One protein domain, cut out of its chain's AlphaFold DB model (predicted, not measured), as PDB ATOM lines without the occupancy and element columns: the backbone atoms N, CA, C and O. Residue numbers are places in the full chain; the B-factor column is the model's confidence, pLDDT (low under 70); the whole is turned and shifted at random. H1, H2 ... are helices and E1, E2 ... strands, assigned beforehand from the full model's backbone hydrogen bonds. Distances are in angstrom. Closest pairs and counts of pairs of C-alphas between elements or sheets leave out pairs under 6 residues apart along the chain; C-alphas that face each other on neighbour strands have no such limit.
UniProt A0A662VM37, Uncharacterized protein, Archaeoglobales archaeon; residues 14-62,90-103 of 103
ATOM      1  N   ASN A  14     -40.177  29.967  40.812       91.25
ATOM      2  CA  ASN A  14     -39.627  30.463  42.064       91.25
ATOM      3  C   ASN A  14     -38.601  31.571  41.800       91.25
ATOM      4  O   ASN A  14     -38.129  31.745  40.672       91.25
ATOM      5  N   ARG A  15     -38.260  32.327  42.845       89.69
ATOM      6  CA  ARG A  15     -37.214  33.354  42.810       89.69
ATOM      7  C   ARG A  15     -36.273  33.189  43.993       89.69
ATOM      8  O   ARG A  15     -36.745  32.998  45.110       89.69
ATOM      9  N   ASP A  16     -34.979  33.307  43.736       88.81
ATOM     10  CA  ASP A  16     -33.929  33.340  44.747       88.81
ATOM     11  C   ASP A  16     -33.178  34.672  44.649       88.81
ATOM     12  O   ASP A  16     -32.442  34.916  43.697       88.81
ATOM     13  N   TYR A  17     -33.379  35.538  45.641       85.75
ATOM     14  CA  TYR A  17     -32.759  36.864  45.686       85.75
ATOM     15  C   TYR A  17     -31.288  36.833  46.137       85.75
ATOM     16  O   TYR A  17     -30.645  37.880  46.164       85.75
ATOM     17  N   SER A  18     -30.752  35.663  46.503       84.38
ATOM     18  CA  SER A  18     -29.338  35.496  46.865       84.38
ATOM     19  C   SER A  18     -28.424  35.261  45.657       84.38
ATOM     20  O   SER A  18     -27.204  35.375  45.780       84.38
ATOM     21  N   VAL A  19     -28.995  34.969  44.482       78.00
ATOM     22  CA  VAL A  19     -28.257  34.709  43.239       78.00
ATOM     23  C   VAL A  19     -28.301  35.945  42.340       78.00
ATOM     24  O   VAL A  19     -29.370  36.438  41.985       78.00
ATOM     25  N   LEU A  20     -27.131  36.453  41.944       79.12
ATOM     26  CA  LEU A  20     -27.026  37.589  41.024       79.12
ATOM     27  C   LEU A  20     -27.245  37.145  39.569       79.12
ATOM     28  O   LEU A  20     -26.619  36.198  39.092       79.12
ATOM     29  N   GLY A  21     -28.098  37.870  38.840       84.25
ATOM     30  CA  GLY A  21     -28.394  37.613  37.428       84.25
ATOM     31  C   GLY A  21     -29.546  36.625  37.234       84.25
ATOM     32  O   GLY A  21     -30.707  37.034  37.176       84.25
ATOM     33  N   GLU A  22     -29.236  35.332  37.110       87.19
ATOM     34  CA  GLU A  22     -30.236  34.275  36.909       87.19
ATOM     35  C   GLU A  22     -30.927  33.933  38.242       87.19
ATOM     36  O   GLU A  22     -30.574  32.969  38.905       87.19
ATOM     37  N   GLN A  23     -31.892  34.756  38.660       90.50
ATOM     38  CA  GLN A  23     -32.572  34.643  39.964       90.50
ATOM     39  C   GLN A  23     -33.928  33.921  39.908       90.50
ATOM     40  O   GLN A  23     -34.517  33.621  40.947       90.50
ATOM     41  N   VAL A  24     -34.482  33.678  38.716       92.56
ATOM     42  CA  VAL A  24     -35.789  33.022  38.537       92.56
ATOM     43  C   VAL A  24     -35.569  31.576  38.123       92.56
ATOM     44  O   VAL A  24     -34.751  31.321  37.249       92.56
ATOM     45  N   TYR A  25     -36.295  30.620  38.700       92.00
ATOM     46  CA  TYR A  25     -36.062  29.210  38.390       92.00
ATOM     47  C   TYR A  25     -37.304  28.323  38.441       92.00
ATOM     48  O   TYR A  25     -38.311  28.646  39.074       92.00
ATOM     49  N   ILE A  26     -37.189  27.160  37.797       90.44
ATOM     50  CA  ILE A  26     -38.099  26.015  37.944       90.44
ATOM     51  C   ILE A  26     -37.311  24.818  38.489       90.44
ATOM     52  O   ILE A  26     -36.214  24.524  38.011       90.44
ATOM     53  N   GLY A  27     -37.852  24.145  39.509       85.06
ATOM     54  CA  GLY A  27     -37.189  23.045  40.224       85.06
ATOM     55  C   GLY A  27     -36.927  23.348  41.704       85.06
ATOM     56  O   GLY A  27     -37.575  24.210  42.292       85.06
ATOM     57  N   ASN A  28     -35.963  22.641  42.302       72.75
ATOM     58  CA  ASN A  28     -35.680  22.664  43.745       72.75
ATOM     59  C   ASN A  28     -34.457  23.541  44.097       72.75
ATOM     60  O   ASN A  28     -33.567  23.088  44.811       72.75
ATOM     61  N   SER A  29     -34.395  24.784  43.599       68.56
ATOM     62  CA  SER A  29     -33.321  25.762  43.894       68.56
ATOM     63  C   SER A  29     -31.926  25.334  43.385       68.56
ATOM     64  O   SER A  29     -31.787  25.058  42.203       68.56
ATOM     65  N   GLN A  30     -30.861  25.280  44.185       63.75
ATOM     66  CA  GLN A  30     -29.469  25.197  43.695       63.75
ATOM     67  C   GLN A  30     -28.978  23.785  43.303       63.75
ATOM     68  O   GLN A  30     -27.833  23.423  43.549       63.75
ATOM     69  N   ASN A  31     -29.818  22.974  42.649       68.62
ATOM     70  CA  ASN A  31     -29.504  21.577  42.326       68.62
ATOM     71  C   ASN A  31     -29.492  21.260  40.823       68.62
ATOM     72  O   ASN A  31     -29.961  22.017  39.971       68.62
ATOM     73  N   CYS A  32     -29.007  20.059  40.484       76.19
ATOM     74  CA  CYS A  32     -28.955  19.562  39.105       76.19
ATOM     75  C   CYS A  32     -30.323  19.443  38.415       76.19
ATOM     76  O   CYS A  32     -30.370  19.430  37.189       76.19
ATOM     77  N   GLY A  33     -31.436  19.442  39.149       74.25
ATOM     78  CA  GLY A  33     -32.785  19.488  38.568       74.25
ATOM     79  C   GLY A  33     -33.257  20.880  38.140       74.25
ATOM     80  O   GLY A  33     -34.283  20.981  37.476       74.25
ATOM     81  N   THR A  34     -32.536  21.942  38.500       87.00
ATOM     82  CA  THR A  34     -33.041  23.312  38.366       87.00
ATOM     83  C   THR A  34     -32.598  23.981  37.075       87.00
ATOM     84  O   THR A  34     -31.437  23.866  36.672       87.00
ATOM     85  N   PHE A  35     -33.520  24.709  36.453       91.56
ATOM     86  CA  PHE A  35     -33.240  25.624  35.351       91.56
ATOM     87  C   PHE A  35     -33.389  27.056  35.851       91.56
ATOM     88  O   PHE A  35     -34.427  27.390  36.422       91.56
ATOM     89  N   TRP A  36     -32.352  27.860  35.634       92.62
ATOM     90  CA  TRP A  36     -32.269  29.254  36.056       92.62
ATOM     91  C   TRP A  36     -32.441  30.190  34.861       92.62
ATOM     92  O   TRP A  36     -32.085  29.846  33.737       92.62
ATOM     93  N   PHE A  37     -33.033  31.353  35.111       93.25
ATOM     94  CA  PHE A  37     -33.432  32.338  34.114       93.25
ATOM     95  C   PHE A  37     -33.303  33.747  34.694       93.25
ATOM     96  O   PHE A  37     -33.435  33.954  35.905       93.25
ATOM     97  N   ALA A  38     -33.124  34.741  33.826       93.00
ATOM     98  CA  ALA A  38     -33.039  36.138  34.242       93.00
ATOM     99  C   ALA A  38     -34.419  36.720  34.594       93.00
ATOM    100  O   ALA A  38     -34.530  37.645  35.401       93.00
ATOM    101  N   SER A  39     -35.501  36.195  34.001       93.44
ATOM    102  CA  SER A  39     -36.848  36.740  34.207       93.44
ATOM    103  C   SER A  39     -37.972  35.704  34.138       93.44
ATOM    104  O   SER A  39     -37.871  34.670  33.484       93.44
ATOM    105  N   VAL A  40     -39.123  36.043  34.735       92.62
ATOM    106  CA  VAL A  40     -40.362  35.243  34.621       92.62
ATOM    107  C   VAL A  40     -40.817  35.106  33.163       92.62
ATOM    108  O   VAL A  40     -41.417  34.096  32.800       92.62
ATOM    109  N   LYS A  41     -40.528  36.099  32.311       93.44
ATOM    110  CA  LYS A  41     -40.874  36.060  30.884       93.44
ATOM    111  C   LYS A  41     -40.116  34.946  30.158       93.44
ATOM    112  O   LYS A  41     -40.720  34.237  29.361       93.44
ATOM    113  N   GLU A  42     -38.831  34.774  30.457       94.62
ATOM    114  CA  GLU A  42     -38.016  33.689  29.895       94.62
ATOM    115  C   GLU A  42     -38.498  32.319  30.366       94.62
ATOM    116  O   GLU A  42     -38.626  31.409  29.551       94.62
ATOM    117  N   VAL A  43     -38.858  32.192  31.649       93.19
ATOM    118  CA  VAL A  43     -39.403  30.938  32.190       93.19
ATOM    119  C   VAL A  43     -40.685  30.532  31.470       93.19
ATOM    120  O   VAL A  43     -40.827  29.378  31.078       93.19
ATOM    121  N   LYS A  44     -41.608  31.477  31.256       91.19
ATOM    122  CA  LYS A  44     -42.861  31.206  30.536       91.19
ATOM    123  C   LYS A  44     -42.595  30.718  29.114       91.19
ATOM    124  O   LYS A  44     -43.077  29.654  28.756       91.19
ATOM    125  N   LYS A  45     -41.735  31.416  28.360       93.25
ATOM    126  CA  LYS A  45     -41.320  30.975  27.019       93.25
ATOM    127  C   LYS A  45     -40.726  29.567  27.023       93.25
ATOM    128  O   LYS A  45     -41.014  28.772  26.137       93.25
ATOM    129  N   PHE A  46     -39.895  29.257  28.014       94.06
ATOM    130  CA  PHE A  46     -39.288  27.940  28.147       94.06
ATOM    131  C   PHE A  46     -40.320  26.840  28.410       94.06
ATOM    132  O   PHE A  46     -40.263  25.788  27.778       94.06
ATOM    133  N   ILE A  47     -41.272  27.091  29.313       91.12
ATOM    134  CA  ILE A  47     -42.381  26.174  29.601       91.12
ATOM    135  C   ILE A  47     -43.257  25.980  28.360       91.12
ATOM    136  O   ILE A  47     -43.615  24.853  28.043       91.12
ATOM    137  N   ASP A  48     -43.562  27.049  27.626       90.94
ATOM    138  CA  ASP A  48     -44.380  26.967  26.412       90.94
ATOM    139  C   ASP A  48     -43.663  26.187  25.292       90.94
ATOM    140  O   ASP A  48     -44.296  25.487  24.503       90.94
ATOM    141  N   ALA A  49     -42.330  26.267  25.235       93.50
ATOM    142  CA  ALA A  49     -41.519  25.580  24.234       93.50
ATOM    143  C   ALA A  49     -41.361  24.071  24.482       93.50
ATOM    144  O   ALA A  49     -41.048  23.337  23.536       93.50
ATOM    145  N   TYR A  50     -41.540  23.597  25.720       91.12
ATOM    146  CA  TYR A  50     -41.248  22.217  26.105       91.12
ATOM    147  C   TYR A  50     -42.335  21.598  26.985       91.12
ATOM    148  O   TYR A  50     -42.767  22.161  27.986       91.12
ATOM    149  N   ARG A  51     -42.706  20.349  26.693       85.81
ATOM    150  CA  ARG A  51     -43.596  19.563  27.555       85.81
ATOM    151  C   ARG A  51     -42.826  19.027  28.764       85.81
ATOM    152  O   ARG A  51     -42.297  17.920  28.723       85.81
ATOM    153  N   ILE A  52     -42.735  19.828  29.822       86.62
ATOM    154  CA  ILE A  52     -41.943  19.478  31.004       86.62
ATOM    155  C   ILE A  52     -42.680  18.566  31.988       86.62
ATOM    156  O   ILE A  52     -43.893  18.653  32.171       86.62
ATOM    157  N   HIS A  53     -41.908  17.695  32.636       84.31
ATOM    158  CA  HIS A  53     -42.370  16.704  33.603       84.31
ATOM    159  C   HIS A  53     -41.725  16.991  34.969       84.31
ATOM    160  O   HIS A  53     -40.569  16.617  35.181       84.31
ATOM    161  N   PRO A  54     -42.417  17.697  35.886       76.19
ATOM    162  CA  PRO A  54     -41.818  18.204  37.126       76.19
ATOM    163  C   PRO A  54     -41.420  17.106  38.124       76.19
ATOM    164  O   PRO A  54     -40.637  17.356  39.033       76.19
ATOM    165  N   ASP A  55     -41.950  15.900  37.949       75.50
ATOM    166  CA  ASP A  55     -41.655  14.695  38.719       75.50
ATOM    167  C   ASP A  55     -40.384  13.965  38.252       75.50
ATOM    168  O   ASP A  55     -39.895  13.073  38.945       75.50
ATOM    169  N   LYS A  56     -39.828  14.338  37.093       78.44
ATOM    170  CA  LYS A  56     -38.656  13.684  36.500       78.44
ATOM    171  C   LYS A  56     -37.374  14.488  36.700       78.44
ATOM    172  O   LYS A  56     -37.370  15.720  36.741       78.44
ATOM    173  N   HIS A  57     -36.245  13.780  36.742       78.31
ATOM    174  CA  HIS A  57     -34.919  14.400  36.741       78.31
ATOM    175  C   HIS A  57     -34.718  15.293  35.516       78.31
ATOM    176  O   HIS A  57     -35.191  14.989  34.422       78.31
ATOM    177  N   GLY A  58     -34.060  16.439  35.723       81.50
ATOM    178  CA  GLY A  58     -33.891  17.445  34.676       81.50
ATOM    179  C   GLY A  58     -35.215  17.916  34.065       81.50
ATOM    180  O   GLY A  58     -35.230  18.292  32.896       81.50
ATOM    181  N   LEU A  59     -36.320  17.829  34.822       85.00
ATOM    182  CA  LEU A  59     -37.694  18.094  34.378       85.00
ATOM    183  C   LEU A  59     -38.134  17.238  33.177       85.00
ATOM    184  O   LEU A  59     -38.997  17.638  32.394       85.00
ATOM    185  N   GLY A  60     -37.503  16.070  33.006       87.75
ATOM    186  CA  GLY A  60     -37.694  15.181  31.862       87.75
ATOM    187  C   GLY A  60     -37.039  15.663  30.563       87.75
ATOM    188  O   GLY A  60     -37.281  15.057  29.525       87.75
ATOM    189  N   LEU A  61     -36.238  16.735  30.602       90.75
ATOM    190  CA  LEU A  61     -35.576  17.312  29.425       90.75
ATOM    191  C   LEU A  61     -34.103  16.918  29.290       90.75
ATOM    192  O   LEU A  61     -33.544  16.988  28.195       90.75
ATOM    193  N   ILE A  62     -33.460  16.564  30.402       90.56
ATOM    194  CA  ILE A  62     -32.045  16.189  30.425       90.56
ATOM    195  C   ILE A  62     -31.943  14.670  30.264       90.56
ATOM    196  O   ILE A  62     -32.628  13.955  31.001       90.56
ATOM    197  N   ARG A  90     -24.731  21.433  32.764       89.69
ATOM    198  CA  ARG A  90     -24.904  22.898  32.725       89.69
ATOM    199  C   ARG A  90     -25.044  23.434  31.306       89.69
ATOM    200  O   ARG A  90     -25.970  24.195  31.035       89.69
ATOM    201  N   ASP A  91     -24.149  23.040  30.411       91.62
ATOM    202  CA  ASP A  91     -24.118  23.604  29.062       91.62
ATOM    203  C   ASP A  91     -25.305  23.096  28.231       91.62
ATOM    204  O   ASP A  91     -25.956  23.876  27.539       91.62
ATOM    205  N   TYR A  92     -25.706  21.837  28.439       93.56
ATOM    206  CA  TYR A  92     -26.930  21.284  27.862       93.56
ATOM    207  C   TYR A  92     -28.181  22.070  28.291       93.56
ATOM    208  O   TYR A  92     -29.040  22.389  27.466       93.56
ATOM    209  N   LYS A  93     -28.281  22.448  29.574       92.00
ATOM    210  CA  LYS A  93     -29.376  23.303  30.061       92.00
ATOM    211  C   LYS A  93     -29.363  24.677  29.402       92.00
ATOM    212  O   LYS A  93     -30.412  25.138  28.961       92.00
ATOM    213  N   LYS A  94     -28.192  25.319  29.312       92.31
ATOM    214  CA  LYS A  94     -28.048  26.623  28.647       92.31
ATOM    215  C   LYS A  94     -28.486  26.556  27.188       92.31
ATOM    216  O   LYS A  94     -29.190  27.447  26.722       92.31
ATOM    217  N   ASP A  95     -28.149  25.476  26.492       95.31
ATOM    218  CA  ASP A  95     -28.588  25.259  25.117       95.31
ATOM    219  C   ASP A  95     -30.098  25.065  24.993       95.31
ATOM    220  O   ASP A  95     -30.706  25.640  24.089       95.31
ATOM    221  N   LEU A  96     -30.724  24.306  25.898       95.19
ATOM    222  CA  LEU A  96     -32.182  24.172  25.929       95.19
ATOM    223  C   LEU A  96     -32.867  25.526  26.127       95.19
ATOM    224  O   LEU A  96     -33.836  25.825  25.424       95.19
ATOM    225  N   ILE A  97     -32.355  26.335  27.059       94.69
ATOM    226  CA  ILE A  97     -32.871  27.678  27.342       94.69
ATOM    227  C   ILE A  97     -32.713  28.558  26.103       94.69
ATOM    228  O   ILE A  97     -33.704  29.081  25.601       94.69
ATOM    229  N   ARG A  98     -31.503  28.647  25.539       95.50
ATOM    230  CA  ARG A  98     -31.233  29.425  24.324       95.50
ATOM    231  C   ARG A  98     -32.182  29.040  23.187       95.50
ATOM    232  O   ARG A  98     -32.822  29.911  22.611       95.50
ATOM    233  N   LYS A  99     -32.339  27.740  22.915       95.44
ATOM    234  CA  LYS A  99     -33.243  27.230  21.870       95.44
ATOM    235  C   LYS A  99     -34.706  27.608  22.103       95.44
ATOM    236  O   LYS A  99     -35.409  27.855  21.130       95.44
ATOM    237  N   ALA A 100     -35.174  27.640  23.349       94.25
ATOM    238  CA  ALA A 100     -36.537  28.073  23.653       94.25
ATOM    239  C   ALA A 100     -36.724  29.586  23.508       94.25
ATOM    240  O   ALA A 100     -37.782  30.028  23.078       94.25
ATOM    241  N   LEU A 101     -35.712  30.380  23.863       93.56
ATOM    242  CA  LEU A 101     -35.801  31.841  23.831       93.56
ATOM    243  C   LEU A 101     -35.609  32.439  22.434       93.56
ATOM    244  O   LEU A 101     -36.056  33.563  22.203       93.56
ATOM    245  N   SER A 102     -34.962  31.706  21.524       90.69
ATOM    246  CA  SER A 102     -34.792  32.082  20.113       90.69
ATOM    247  C   SER A 102     -36.000  31.759  19.223       90.69
ATOM    248  O   SER A 102     -35.957  32.072  18.036       90.69
ATOM    249  N   LYS A 103     -37.040  31.121  19.769       69.75
ATOM    250  CA  LYS A 103     -38.339  30.932  19.110       69.75
ATOM    251  C   LYS A 103     -39.278  32.094  19.438       69.75
ATOM    252  O   LYS A 103     -40.101  32.404  18.555       69.75
TER     253      LYS A 103
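What this domain is: This is residues 14 to 62 and 90 to 103 of the 103 residues of an uncharacterized protein of Archaeoglobales archaeon (UniProt A0A662VM37). A small antiparallel hairpin, E1 and E2, sits near the middle; H1 packs on both of its strands, and H3 comes close to E2. H3 meets H1 with its residues 97 to 101 alone, the two helices about perpendicular, while little H2 lies away from the other elements. The printed part has 63 residues, with two named strands and then three named helices in the order E1, E2, H1, H2, H3, and is mostly helix. It is compact, with a radius of gyration of the C-alphas of 10.8 A, and spans 28 by 25 by 19 A.

How they stand to each other: Start at residues 14 to 15, which pair antiparallel with residues 24 to 25 of E1, residues 24 to 26. E1 forms a hairpin with E2, residues 35 to 37, at 155 degrees; look for N 24 and O 37 at 3.0 A and N 37 and O 24 at 2.7 A. Next comes H1, residues 40 to 49; its closest C-alphas to E1 are those of Val 40 and Val 24, 6.4 A apart. H2, residues 57 to 60, is apart from E1, E2, H1 and H3, from E2 only just, at 8.2 A. H3, residues 90 to 101, touches H1 with residues 97 to 101 alone, about perpendicular at 87 degrees; the closest C-alphas are those of Phe 46 and Ala 100, 5.3 A apart. In H1 and H3 every O i to N i+4 pair is within hydrogen-bond range; H2 is too short for such a pair.

Where its parts are: Find C-alpha 24 at (-35.789, 33.022, 38.537), where E1 begins its 7.4 A; E2 covers 6.8 A. H1 runs 14.2 A from C-alpha 40 at (-40.362, 35.243, 34.621), and H2 5.7 A. H3 runs 16.7 A to C-alpha 101 at (-35.801, 31.841, 23.831).

The domain as a whole: The farthest C-alphas, those of Ser 18 and Lys 103, are 29.5 A apart. Residues 63 to 89 are not printed, and C-alphas 62 and 90 are 10.1 A apart across this cut. Of the links printed whole, E2 to H1 is tight, and E1 to E2 and H1 to H2 are short. Residues 29 to 31 and residue 103 have pLDDT under 70.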